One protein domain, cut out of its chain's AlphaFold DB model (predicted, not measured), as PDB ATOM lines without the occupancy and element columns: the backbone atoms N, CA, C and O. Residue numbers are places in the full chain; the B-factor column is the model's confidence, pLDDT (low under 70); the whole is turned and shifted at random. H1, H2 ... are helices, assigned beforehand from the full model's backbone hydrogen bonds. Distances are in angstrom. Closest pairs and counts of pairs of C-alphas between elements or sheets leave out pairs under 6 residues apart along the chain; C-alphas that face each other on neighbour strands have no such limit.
ATOM      1  N   ALA A   2     312.624 381.843 319.599       56.00
ATOM      2  CA  ALA A   2     313.696 381.442 320.535       56.00
ATOM      3  C   ALA A   2     313.351 380.309 321.536       56.00
ATOM      4  O   ALA A   2     314.200 379.474 321.834       56.00
ATOM      5  N   LYS A   3     312.099 380.227 322.020       59.41
ATOM      6  CA  LYS A   3     311.678 379.197 322.993       59.41
ATOM      7  C   LYS A   3     311.688 377.768 322.418       59.41
ATOM      8  O   LYS A   3     311.899 376.832 323.172       59.41
ATOM      9  N   ARG A   4     311.497 377.607 321.098       59.12
ATOM     10  CA  ARG A   4     311.588 376.300 320.412       59.12
ATOM     11  C   ARG A   4     313.042 375.866 320.210       59.12
ATOM     12  O   ARG A   4     313.373 374.737 320.531       59.12
ATOM     13  N   ARG A   5     313.920 376.795 319.811       60.03
ATOM     14  CA  ARG A   5     315.359 376.531 319.614       60.03
ATOM     15  C   ARG A   5     316.062 376.068 320.897       60.03
ATOM     16  O   ARG A   5     316.925 375.202 320.849       60.03
ATOM     17  N   ASN A   6     315.674 376.622 322.048       62.25
ATOM     18  CA  ASN A   6     316.198 376.170 323.340       62.25
ATOM     19  C   ASN A   6     315.686 374.771 323.719       62.25
ATOM     20  O   ASN A   6     316.456 373.990 324.264       62.25
ATOM     21  N   LEU A   7     314.434 374.446 323.381       68.12
ATOM     22  CA  LEU A   7     313.870 373.110 323.600       68.12
ATOM     23  C   LEU A   7     314.591 372.045 322.761       68.12
ATOM     24  O   LEU A   7     314.908 370.974 323.272       68.12
ATOM     25  N   ASP A   8     314.888 372.352 321.494       75.56
ATOM     26  CA  ASP A   8     315.602 371.430 320.602       75.56
ATOM     27  C   ASP A   8     317.043 371.201 321.074       75.56
ATOM     28  O   ASP A   8     317.533 370.072 321.050       75.56
ATOM     29  N   ARG A   9     317.703 372.249 321.587       76.00
ATOM     30  CA  ARG A   9     319.037 372.141 322.189       76.00
ATOM     31  C   ARG A   9     319.032 371.285 323.455       76.00
ATOM     32  O   ARG A   9     319.879 370.409 323.578       76.00
ATOM     33  N   GLU A  10     318.094 371.507 324.375       80.06
ATOM     34  CA  GLU A  10     317.966 370.687 325.590       80.06
ATOM     35  C   GLU A  10     317.670 369.221 325.251       80.06
ATOM     36  O   GLU A  10     318.272 368.317 325.834       80.06
ATOM     37  N   SER A  11     316.803 368.968 324.265       82.75
ATOM     38  CA  SER A  11     316.514 367.612 323.789       82.75
ATOM     39  C   SER A  11     317.760 366.936 323.201       82.75
ATOM     40  O   SER A  11     318.045 365.782 323.527       82.75
ATOM     41  N   LEU A  12     318.558 367.671 322.415       83.25
ATOM     42  CA  LEU A  12     319.849 367.214 321.889       83.25
ATOM     43  C   LEU A  12     320.868 366.926 322.994       83.25
ATOM     44  O   LEU A  12     321.547 365.903 322.935       83.25
ATOM     45  N   GLU A  13     320.972 367.791 324.007       87.31
ATOM     46  CA  GLU A  13     321.869 367.598 325.153       87.31
ATOM     47  C   GLU A  13     321.526 366.312 325.914       87.31
ATOM     48  O   GLU A  13     322.415 365.501 326.183       87.31
ATOM     49  N   VAL A  14     320.242 366.084 326.208       86.38
ATOM     50  CA  VAL A  14     319.769 364.875 326.902       86.38
ATOM     51  C   VAL A  14     319.974 363.624 326.045       86.38
ATOM     52  O   VAL A  14     320.418 362.595 326.558       86.38
ATOM     53  N   TYR A  15     319.700 363.702 324.740       88.31
ATOM     54  CA  TYR A  15     319.918 362.590 323.816       88.31
ATOM     55  C   TYR A  15     321.402 362.209 323.723       88.31
ATOM     56  O   TYR A  15     321.751 361.041 323.900       88.31
ATOM     57  N   LEU A  16     322.286 363.191 323.509       85.81
ATOM     58  CA  LEU A  16     323.734 362.980 323.435       85.81
ATOM     59  C   LEU A  16     324.297 362.442 324.746       85.81
ATOM     60  O   LEU A  16     325.130 361.538 324.726       85.81
ATOM     61  N   LEU A  17     323.831 362.961 325.880       89.69
ATOM     62  CA  LEU A  17     324.225 362.473 327.194       89.69
ATOM     63  C   LEU A  17     323.838 361.004 327.382       89.69
ATOM     64  O   LEU A  17     324.688 360.198 327.753       89.69
ATOM     65  N   ASN A  18     322.586 360.640 327.094       88.06
ATOM     66  CA  ASN A  18     322.130 359.254 327.204       88.06
ATOM     67  C   ASN A  18     322.906 358.327 326.271       88.06
ATOM     68  O   ASN A  18     323.273 357.225 326.674       88.06
ATOM     69  N   LEU A  19     323.215 358.782 325.056       87.69
ATOM     70  CA  LEU A  19     324.046 358.034 324.121       87.69
ATOM     71  C   LEU A  19     325.458 357.821 324.690       87.69
ATOM     72  O   LEU A  19     325.934 356.692 324.770       87.69
ATOM     73  N   LEU A  20     326.114 358.881 325.161       87.38
ATOM     74  CA  LEU A  20     327.445 358.805 325.772       87.38
ATOM     75  C   LEU A  20     327.479 357.885 327.002       87.38
ATOM     76  O   LEU A  20     328.450 357.155 327.196       87.38
ATOM     77  N   LEU A  21     326.423 357.887 327.817       87.62
ATOM     78  CA  LEU A  21     326.300 357.007 328.980       87.62
ATOM     79  C   LEU A  21     326.050 355.549 328.582       87.62
ATOM     80  O   LEU A  21     326.647 354.654 329.178       87.62
ATOM     81  N   ALA A  22     325.220 355.300 327.568       90.75
ATOM     82  CA  ALA A  22     324.959 353.955 327.060       90.75
ATOM     83  C   ALA A  22     326.225 353.320 326.458       90.75
ATOM     84  O   ALA A  22     326.511 352.147 326.693       90.75
ATOM     85  N   TYR A  23     327.023 354.112 325.740       88.94
ATOM     86  CA  TYR A  23     328.275 353.673 325.113       88.94
ATOM     87  C   TYR A  23     329.514 353.881 326.002       88.94
ATOM     88  O   TYR A  23     330.643 353.648 325.568       88.94
ATOM     89  N   ARG A  24     329.328 354.252 327.272       86.62
ATOM     90  CA  ARG A  24     330.399 354.460 328.256       86.62
ATOM     91  C   ARG A  24     331.432 353.324 328.328       86.62
ATOM     92  O   ARG A  24     332.617 353.650 328.292       86.62
ATOM     93  N   PRO A  25     331.067 352.025 328.378       87.00
ATOM     94  CA  PRO A  25     332.068 350.954 328.407       87.00
ATOM     95  C   PRO A  25     332.918 350.900 327.129       87.00
ATOM     96  O   PRO A  25     334.110 350.616 327.194       87.00
ATOM     97  N   ILE A  26     332.353 351.244 325.970       88.44
ATOM     98  CA  ILE A  26     333.103 351.298 324.705       88.44
ATOM     99  C   ILE A  26     334.098 352.465 324.721       88.44
ATOM    100  O   ILE A  26     335.238 352.296 324.294       88.44
ATOM    101  N   ILE A  27     333.708 353.617 325.280       88.44
ATOM    102  CA  ILE A  27     334.595 354.779 325.473       88.44
ATOM    103  C   ILE A  27     335.731 354.449 326.456       88.44
ATOM    104  O   ILE A  27     336.864 354.884 326.264       88.44
ATOM    105  N   GLN A  28     335.458 353.651 327.492       87.56
ATOM    106  CA  GLN A  28     336.489 353.173 328.421       87.56
ATOM    107  C   GLN A  28     337.512 352.279 327.723       87.56
ATOM    108  O   GLN A  28     338.716 352.501 327.860       87.56
ATOM    109  N   ILE A  29     337.043 351.287 326.961       91.62
ATOM    110  CA  ILE A  29     337.914 350.354 326.238       91.62
ATOM    111  C   ILE A  29     338.760 351.108 325.209       91.62
ATOM    112  O   ILE A  29     339.971 350.899 325.142       91.62
ATOM    113  N   SER A  30     338.157 352.019 324.441       90.00
ATOM    114  CA  SER A  30     338.893 352.813 323.454       90.00
ATOM    115  C   SER A  30     339.903 353.754 324.111       90.00
ATOM    116  O   SER A  30     341.033 353.844 323.636       90.00
ATOM    117  N   GLY A  31     339.546 354.390 325.232       88.75
ATOM    118  CA  GLY A  31     340.455 355.224 326.018       88.75
ATOM    119  C   GLY A  31     341.661 354.446 326.545       88.75
ATOM    120  O   GLY A  31     342.790 354.909 326.409       88.75
ATOM    121  N   LEU A  32     341.450 353.236 327.074       90.62
ATOM    122  CA  LEU A  32     342.526 352.352 327.538       90.62
ATOM    123  C   LEU A  32     343.444 351.897 326.399       90.62
ATOM    124  O   LEU A  32     344.665 351.928 326.550       90.62
ATOM    125  N   LEU A  33     342.871 351.519 325.252       92.31
ATOM    126  CA  LEU A  33     343.644 351.162 324.061       92.31
ATOM    127  C   LEU A  33     344.503 352.339 323.588       92.31
ATOM    128  O   LEU A  33     345.694 352.162 323.339       92.31
ATOM    129  N   PHE A  34     343.934 353.547 323.534       91.44
ATOM    130  CA  PHE A  34     344.675 354.767 323.203       91.44
ATOM    131  C   PHE A  34     345.787 355.074 324.209       91.44
ATOM    132  O   PHE A  34     346.850 355.569 323.836       91.44
ATOM    133  N   LEU A  35     345.573 354.763 325.487       91.19
ATOM    134  CA  LEU A  35     346.583 354.959 326.519       91.19
ATOM    135  C   LEU A  35     347.776 354.027 326.265       91.19
ATOM    136  O   LEU A  35     348.912 354.494 326.213       91.19
ATOM    137  N   MET A  36     347.525 352.744 325.983       92.00
ATOM    138  CA  MET A  36     348.579 351.786 325.626       92.00
ATOM    139  C   MET A  36     349.351 352.206 324.368       92.00
ATOM    140  O   MET A  36     350.583 352.158 324.356       92.00
ATOM    141  N   THR A  37     348.658 352.658 323.319       89.31
ATOM    142  CA  THR A  37     349.327 353.091 322.084       89.31
ATOM    143  C   THR A  37     350.111 354.385 322.274       89.31
ATOM    144  O   THR A  37     351.185 354.518 321.693       89.31
ATOM    145  N   SER A  38     349.644 355.312 323.116       90.50
ATOM    146  CA  SER A  38     350.369 356.557 323.403       90.50
ATOM    147  C   SER A  38     351.697 356.315 324.123       90.50
ATOM    148  O   SER A  38     352.699 356.954 323.800       90.50
ATOM    149  N   VAL A  39     351.747 355.326 325.022       90.00
ATOM    150  CA  VAL A  39     352.991 354.890 325.677       90.00
ATOM    151  C   VAL A  39     353.975 354.340 324.645       90.00
ATOM    152  O   VAL A  39     355.158 354.674 324.685       90.00
ATOM    153  N   PHE A  40     353.495 353.559 323.673       90.00
ATOM    154  CA  PHE A  40     354.340 353.091 322.574       90.00
ATOM    155  C   PHE A  40     354.797 354.249 321.671       90.00
ATOM    156  O   PHE A  40     355.973 354.339 321.322       90.00
ATOM    157  N   ALA A  41     353.906 355.189 321.346       90.19
ATOM    158  CA  ALA A  41     354.209 356.344 320.505       90.19
ATOM    159  C   ALA A  41     355.246 357.288 321.135       90.19
ATOM    160  O   ALA A  41     356.076 357.830 320.407       90.19
ATOM    161  N   LEU A  42     355.267 357.427 322.467       91.25
ATOM    162  CA  LEU A  42     356.299 358.185 323.189       91.25
ATOM    163  C   LEU A  42     357.715 357.658 322.915       91.25
ATOM    164  O   LEU A  42     358.651 358.454 322.874       91.25
ATOM    165  N   SER A  43     357.869 356.348 322.691       89.06
ATOM    166  CA  SER A  43     359.174 355.750 322.375       89.06
ATOM    167  C   SER A  43     359.667 356.071 320.958       89.06
ATOM    168  O   SER A  43     360.872 356.099 320.727       89.06
ATOM    169  N   MET A  44     358.755 356.352 320.019       91.44
ATOM    170  CA  MET A  44     359.090 356.684 318.629       91.44
ATOM    171  C   MET A  44     359.204 358.191 318.397       91.44
ATOM    172  O   MET A  44     360.109 358.658 317.711       91.44
ATOM    173  N   SER A  45     358.269 358.963 318.950       91.75
ATOM    174  CA  SER A  45     358.237 360.417 318.845       91.75
ATOM    175  C   SER A  45     357.604 361.009 320.106       91.75
ATOM    176  O   SER A  45     356.393 360.879 320.301       91.75
ATOM    177  N   PRO A  46     358.382 361.714 320.946       89.38
ATOM    178  CA  PRO A  46     357.874 362.297 322.186       89.38
ATOM    179  C   PRO A  46     356.703 363.257 321.953       89.38
ATOM    180  O   PRO A  46     355.742 363.262 322.713       89.38
ATOM    181  N   VAL A  47     356.749 364.040 320.870       92.06
ATOM    182  CA  VAL A  47     355.700 365.015 320.538       92.06
ATOM    183  C   VAL A  47     354.390 364.309 320.188       92.06
ATOM    184  O   VAL A  47     353.343 364.639 320.742       92.06
ATOM    185  N   VAL A  48     354.439 363.304 319.308       89.94
ATOM    186  CA  VAL A  48     353.245 362.537 318.913       89.94
ATOM    187  C   VAL A  48     352.708 361.726 320.094       89.94
ATOM    188  O   VAL A  48     351.495 361.669 320.309       89.94
ATOM    189  N   GLY A  49     353.601 361.150 320.899       90.56
ATOM    190  CA  GLY A  49     353.252 360.456 322.132       90.56
ATOM    191  C   GLY A  49     352.517 361.355 323.127       90.56
ATOM    192  O   GLY A  49     351.471 360.966 323.630       90.56
ATOM    193  N   LEU A  50     352.978 362.589 323.350       91.69
ATOM    194  CA  LEU A  50     352.299 363.533 324.247       91.69
ATOM    195  C   LEU A  50     350.907 363.940 323.744       91.69
ATOM    196  O   LEU A  50     349.966 363.998 324.535       91.69
ATOM    197  N   ILE A  51     350.751 364.185 322.439       92.56
ATOM    198  CA  ILE A  51     349.447 364.531 321.847       92.56
ATOM    199  C   ILE A  51     348.462 363.370 322.020       92.56
ATOM    200  O   ILE A  51     347.342 363.556 322.496       92.56
ATOM    201  N   THR A  52     348.887 362.159 321.659       92.00
ATOM    202  CA  THR A  52     348.047 360.959 321.768       92.00
ATOM    203  C   THR A  52     347.730 360.609 323.219       92.00
ATOM    204  O   THR A  52     346.599 360.226 323.513       92.00
ATOM    205  N   LEU A  53     348.670 360.825 324.141       91.94
ATOM    206  CA  LEU A  53     348.468 360.645 325.578       91.94
ATOM    207  C   LEU A  53     347.441 361.641 326.128       91.94
ATOM    208  O   LEU A  53     346.566 361.254 326.898       91.94
ATOM    209  N   GLY A  54     347.475 362.899 325.680       91.94
ATOM    210  CA  GLY A  54     346.450 363.890 326.017       91.94
ATOM    211  C   GLY A  54     345.045 363.454 325.584       91.94
ATOM    212  O   GLY A  54     344.102 363.526 326.374       91.94
ATOM    213  N   ILE A  55     344.913 362.931 324.361       90.25
ATOM    214  CA  ILE A  55     343.640 362.404 323.837       90.25
ATOM    215  C   ILE A  55     343.175 361.181 324.642       90.25
ATOM    216  O   ILE A  55     342.001 361.090 325.006       90.25
ATOM    217  N   ALA A  56     344.088 360.260 324.962       91.69
ATOM    218  CA  ALA A  56     343.791 359.068 325.752       91.69
ATOM    219  C   ALA A  56     343.277 359.425 327.153       91.69
ATOM    220  O   ALA A  56     342.236 358.928 327.586       91.69
ATOM    221  N   ILE A  57     343.974 360.338 327.840       90.44
ATOM    222  CA  ILE A  57     343.579 360.824 329.165       90.44
ATOM    223  C   ILE A  57     342.199 361.467 329.097       90.44
ATOM    224  O   ILE A  57     341.353 361.168 329.935       90.44
ATOM    225  N   PHE A  58     341.942 362.302 328.089       88.44
ATOM    226  CA  PHE A  58     340.640 362.937 327.916       88.44
ATOM    227  C   PHE A  58     339.509 361.907 327.768       88.44
ATOM    228  O   PHE A  58     338.502 362.000 328.473       88.44
ATOM    229  N   LEU A  59     339.689 360.890 326.918       87.88
ATOM    230  CA  LEU A  59     338.711 359.812 326.727       87.88
ATOM    231  C   LEU A  59     338.441 359.045 328.025       87.88
ATOM    232  O   LEU A  59     337.284 358.827 328.393       87.88
ATOM    233  N   VAL A  60     339.497 358.694 328.761       88.19
ATOM    234  CA  VAL A  60     339.364 358.035 330.065       88.19
ATOM    235  C   VAL A  60     338.643 358.951 331.058       88.19
ATOM    236  O   VAL A  60     337.730 358.507 331.750       88.19
ATOM    237  N   MET A  61     338.949 360.246 331.091       87.88
ATOM    238  CA  MET A  61     338.317 361.196 332.008       87.88
ATOM    239  C   MET A  61     336.816 361.364 331.734       87.88
ATOM    240  O   MET A  61     336.013 361.313 332.668       87.88
ATOM    241  N   VAL A  62     336.423 361.482 330.458       86.88
ATOM    242  CA  VAL A  62     335.013 361.500 330.017       86.88
ATOM    243  C   VAL A  62     334.299 360.221 330.426       86.88
ATOM    244  O   VAL A  62     333.130 360.247 330.807       86.88
ATOM    245  N   SER A  63     335.011 359.101 330.372       84.56
ATOM    246  CA  SER A  63     334.457 357.815 330.739       84.56
ATOM    247  C   SER A  63     334.276 357.649 332.249       84.56
ATOM    248  O   SER A  63     333.325 357.003 332.664       84.56
ATOM    249  N   PHE A  64     335.119 358.242 333.099       84.69
ATOM    250  CA  PHE A  64     335.014 358.106 334.558       84.69
ATOM    251  C   PHE A  64     334.122 359.170 335.207       84.69
ATOM    252  O   PHE A  64     333.448 358.863 336.190       84.69
ATOM    253  N   SER A  65     334.056 360.381 334.651       86.75
ATOM    254  CA  SER A  65     333.329 361.503 335.250       86.75
ATOM    255  C   SER A  65     332.051 361.847 334.496       86.75
ATOM    256  O   SER A  65     332.090 362.290 333.350       86.75
ATOM    257  N   TYR A  66     330.915 361.757 335.194       83.12
ATOM    258  CA  TYR A  66     329.617 362.202 334.680       83.12
ATOM    259  C   TYR A  66     329.623 363.686 334.281       83.12
ATOM    260  O   TYR A  66     329.046 364.063 333.262       83.12
ATOM    261  N   GLN A  67     330.318 364.539 335.044       85.06
ATOM    262  CA  GLN A  67     330.447 365.959 334.703       85.06
ATOM    263  C   GLN A  67     331.198 366.159 333.384       85.06
ATOM    264  O   GLN A  67     330.782 366.976 332.567       85.06
ATOM    265  N   ALA A  68     332.262 365.388 333.136       84.06
ATOM    266  CA  ALA A  68     332.991 365.453 331.870       84.06
ATOM    267  C   ALA A  68     332.119 364.984 330.692       84.06
ATOM    268  O   ALA A  68     332.118 365.622 329.639       84.06
ATOM    269  N   THR A  69     331.315 363.934 330.885       86.38
ATOM    270  CA  THR A  69     330.332 363.481 329.890       86.38
ATOM    271  C   THR A  69     329.283 364.557 329.585       86.38
ATOM    272  O   THR A  69     328.980 364.808 328.420       86.38
ATOM    273  N   LEU A  70     328.768 365.241 330.612       86.38
ATOM    274  CA  LEU A  70     327.823 366.352 330.461       86.38
ATOM    275  C   LEU A  70     328.413 367.523 329.675       86.38
ATOM    276  O   LEU A  70     327.746 368.064 328.796       86.38
ATOM    277  N   TYR A  71     329.650 367.928 329.975       86.00
ATOM    278  CA  TYR A  71     330.308 368.996 329.223       86.00
ATOM    279  C   TYR A  71     330.492 368.614 327.755       86.00
ATOM    280  O   TYR A  71     330.240 369.438 326.877       86.00
ATOM    281  N   LEU A  72     330.849 367.358 327.477       87.06
ATOM    282  CA  LEU A  72     330.976 366.865 326.110       87.06
ATOM    283  C   LEU A  72     329.626 366.854 325.375       87.06
ATOM    284  O   LEU A  72     329.556 367.289 324.228       87.06
ATOM    285  N   ALA A  73     328.548 366.434 326.043       86.94
ATOM    286  CA  ALA A  73     327.198 366.472 325.484       86.94
ATOM    287  C   ALA A  73     326.742 367.910 325.178       86.94
ATOM    288  O   ALA A  73     326.208 368.169 324.102       86.94
ATOM    289  N   LYS A  74     327.027 368.865 326.073       85.81
ATOM    290  CA  LYS A  74     326.744 370.297 325.869       85.81
ATOM    291  C   LYS A  74     327.526 370.896 324.704       85.81
ATOM    292  O   LYS A  74     326.964 371.660 323.922       85.81
ATOM    293  N   LEU A  75     328.808 370.548 324.574       85.56
ATOM    294  CA  LEU A  75     329.642 370.956 323.439       85.56
ATOM    295  C   LEU A  75     329.121 370.361 322.126       85.56
ATOM    296  O   LEU A  75     329.010 371.074 321.132       85.56
ATOM    297  N   GLY A  76     328.749 369.078 322.136       84.38
ATOM    298  CA  GLY A  76     328.162 368.398 320.985       84.38
ATOM    299  C   GLY A  76     326.830 369.013 320.558       84.38
ATOM    300  O   GLY A  76     326.628 369.270 319.374       84.38
ATOM    301  N   ALA A  77     325.952 369.327 321.511       85.00
ATOM    302  CA  ALA A  77     324.692 370.003 321.229       85.00
ATOM    303  C   ALA A  77     324.919 371.418 320.683       85.00
ATOM    304  O   ALA A  77     324.269 371.803 319.717       85.00
ATOM    305  N   TRP A  78     325.874 372.173 321.237       83.31
ATOM    306  CA  TRP A  78     326.226 373.500 320.728       83.31
ATOM    307  C   TRP A  78     326.716 373.450 319.272       83.31
ATOM    308  O   TRP A  78     326.203 374.187 318.429       83.31
ATOM    309  N   LEU A  79     327.626 372.522 318.948       82.31
ATOM    310  CA  LEU A  79     328.076 372.275 317.571       82.31
ATOM    311  C   LEU A  79     326.929 371.829 316.652       82.31
ATOM    312  O   LEU A  79     326.835 372.288 315.515       82.31
ATOM    313  N   GLY A  80     326.033 370.972 317.145       77.38
ATOM    314  CA  GLY A  80     324.845 370.535 316.411       77.38
ATOM    315  C   GLY A  80     323.902 371.692 316.083       77.38
ATOM    316  O   GLY A  80     323.430 371.800 314.953       77.38
ATOM    317  N   THR A  81     323.689 372.606 317.034       76.12
ATOM    318  CA  THR A  81     322.847 373.788 316.814       76.12
ATOM    319  C   THR A  81     323.466 374.813 315.864       76.12
ATOM    320  O   THR A  81     322.725 375.453 315.129       76.12
ATOM    321  N   LEU A  82     324.800 374.932 315.812       70.94
ATOM    322  CA  LEU A  82     325.492 375.787 314.833       70.94
ATOM    323  C   LEU A  82     325.304 375.292 313.399       70.94
ATOM    324  O   LEU A  82     325.182 376.091 312.476       70.94
ATOM    325  N   ARG A  83     325.273 373.970 313.205       61.91
ATOM    326  CA  ARG A  83     325.018 373.382 311.888       61.91
ATOM    327  C   ARG A  83     323.592 373.660 311.409       61.91
ATOM    328  O   ARG A  83     323.416 373.978 310.246       61.91
ATOM    329  N   MET A  84     322.611 373.618 312.312       59.56
ATOM    330  CA  MET A  84     321.211 373.955 312.011       59.56
ATOM    331  C   MET A  84     320.971 375.444 311.714       59.56
ATOM    332  O   MET A  84     319.896 375.790 311.245       59.56
ATOM    333  N   GLU A  85     321.919 376.331 312.031       58.44
ATOM    334  CA  GLU A  85     321.825 377.767 311.727       58.44
ATOM    335  C   GLU A  85     322.422 378.124 310.352       58.44
ATOM    336  O   GLU A  85     322.142 379.201 309.834       58.44
ATOM    337  N   ASN A  86     323.215 377.223 309.757       57.34
ATOM    338  CA  ASN A  86     323.856 377.406 308.448       57.34
ATOM    339  C   ASN A  86     323.148 376.684 307.281       57.34
ATOM    340  O   ASN A  86     323.546 376.909 306.138       57.34
TER     341      ASN A  86
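Overview. This is residues 2 to 86 of the 87 residues of an uncharacterized protein of bacterium SM23_57 (UniProt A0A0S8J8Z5). The model is a wide V of four helices with two arms: H2 and H3 fold back on each other as a helical hairpin in one arm, and H1 and H4 pack on each other at a steep angle in the other. The arms join near the end of H1 and the start of H2, and again where H3 and H4 make a corner. The printed part has 85 residues with four named helices, in the order H1, H2, H3, H4, and no named strand; its class is all helix. It is loose, with a radius of gyration of the C-alphas of 16.0 A, and elongated, spanning 53 by 27 by 16 A.

Along the chain. H1 takes residues 2 to 22, from C-alpha 2 at (313.696, 381.442, 320.535), and is 30.4 A long from first to last C-alpha. H2, residues 24 to 44, is 30.3 A long and ends at C-alpha 44 at (359.090, 356.684, 318.629). H3, residues 46 to 64, is 26.3 A long. H4, residues 66 to 86, is 30.9 A long and ends at C-alpha 86 at (323.856, 377.406, 308.448).

Arrangement. H1 and H2 meet only through their link. H1 touches H4, and their closest C-alphas, those of Leu 17 and Ala 73, are 5.3 A apart. These two helices run opposite ways at a steep tilt of 45 degrees. H1 and H3 are apart, but only just, with their closest C-alphas 8.4 A from each other. H2 and H3 form a hairpin and touch, running opposite ways at a shallow tilt of 16 degrees; their closest C-alphas, those of Leu 42 and Gly 49, are 3.9 A apart. H2 and H4 are apart. H3 and H4 touch only at the corner by their link, with residues 61 to 63 of H3 and 68 to 72 of H4. Their closest C-alphas, those of Val 62 and Ala 68, are 4.8 A apart, and their lines are about perpendicular at 77 degrees. In H1 and H3 every O i to N i+4 pair is within hydrogen-bond range; in H2 15 of 17 are, and in H4 16 of 17.

Size, cuts and confidence. The two C-alphas farthest apart, those of Lys 3 and Ser 43, are 53.0 A from each other, while those of Ala 2 and Asn 86, the first and last printed, are 16.3 A apart. The printed part has no cut. The links H1 to H2, H2 to H3 and H3 to H4 are tight, each with 1 residue. The mean pLDDT of the printed part is 84.2, and it is under 70 at residues 2 to 7 and 83 to 86.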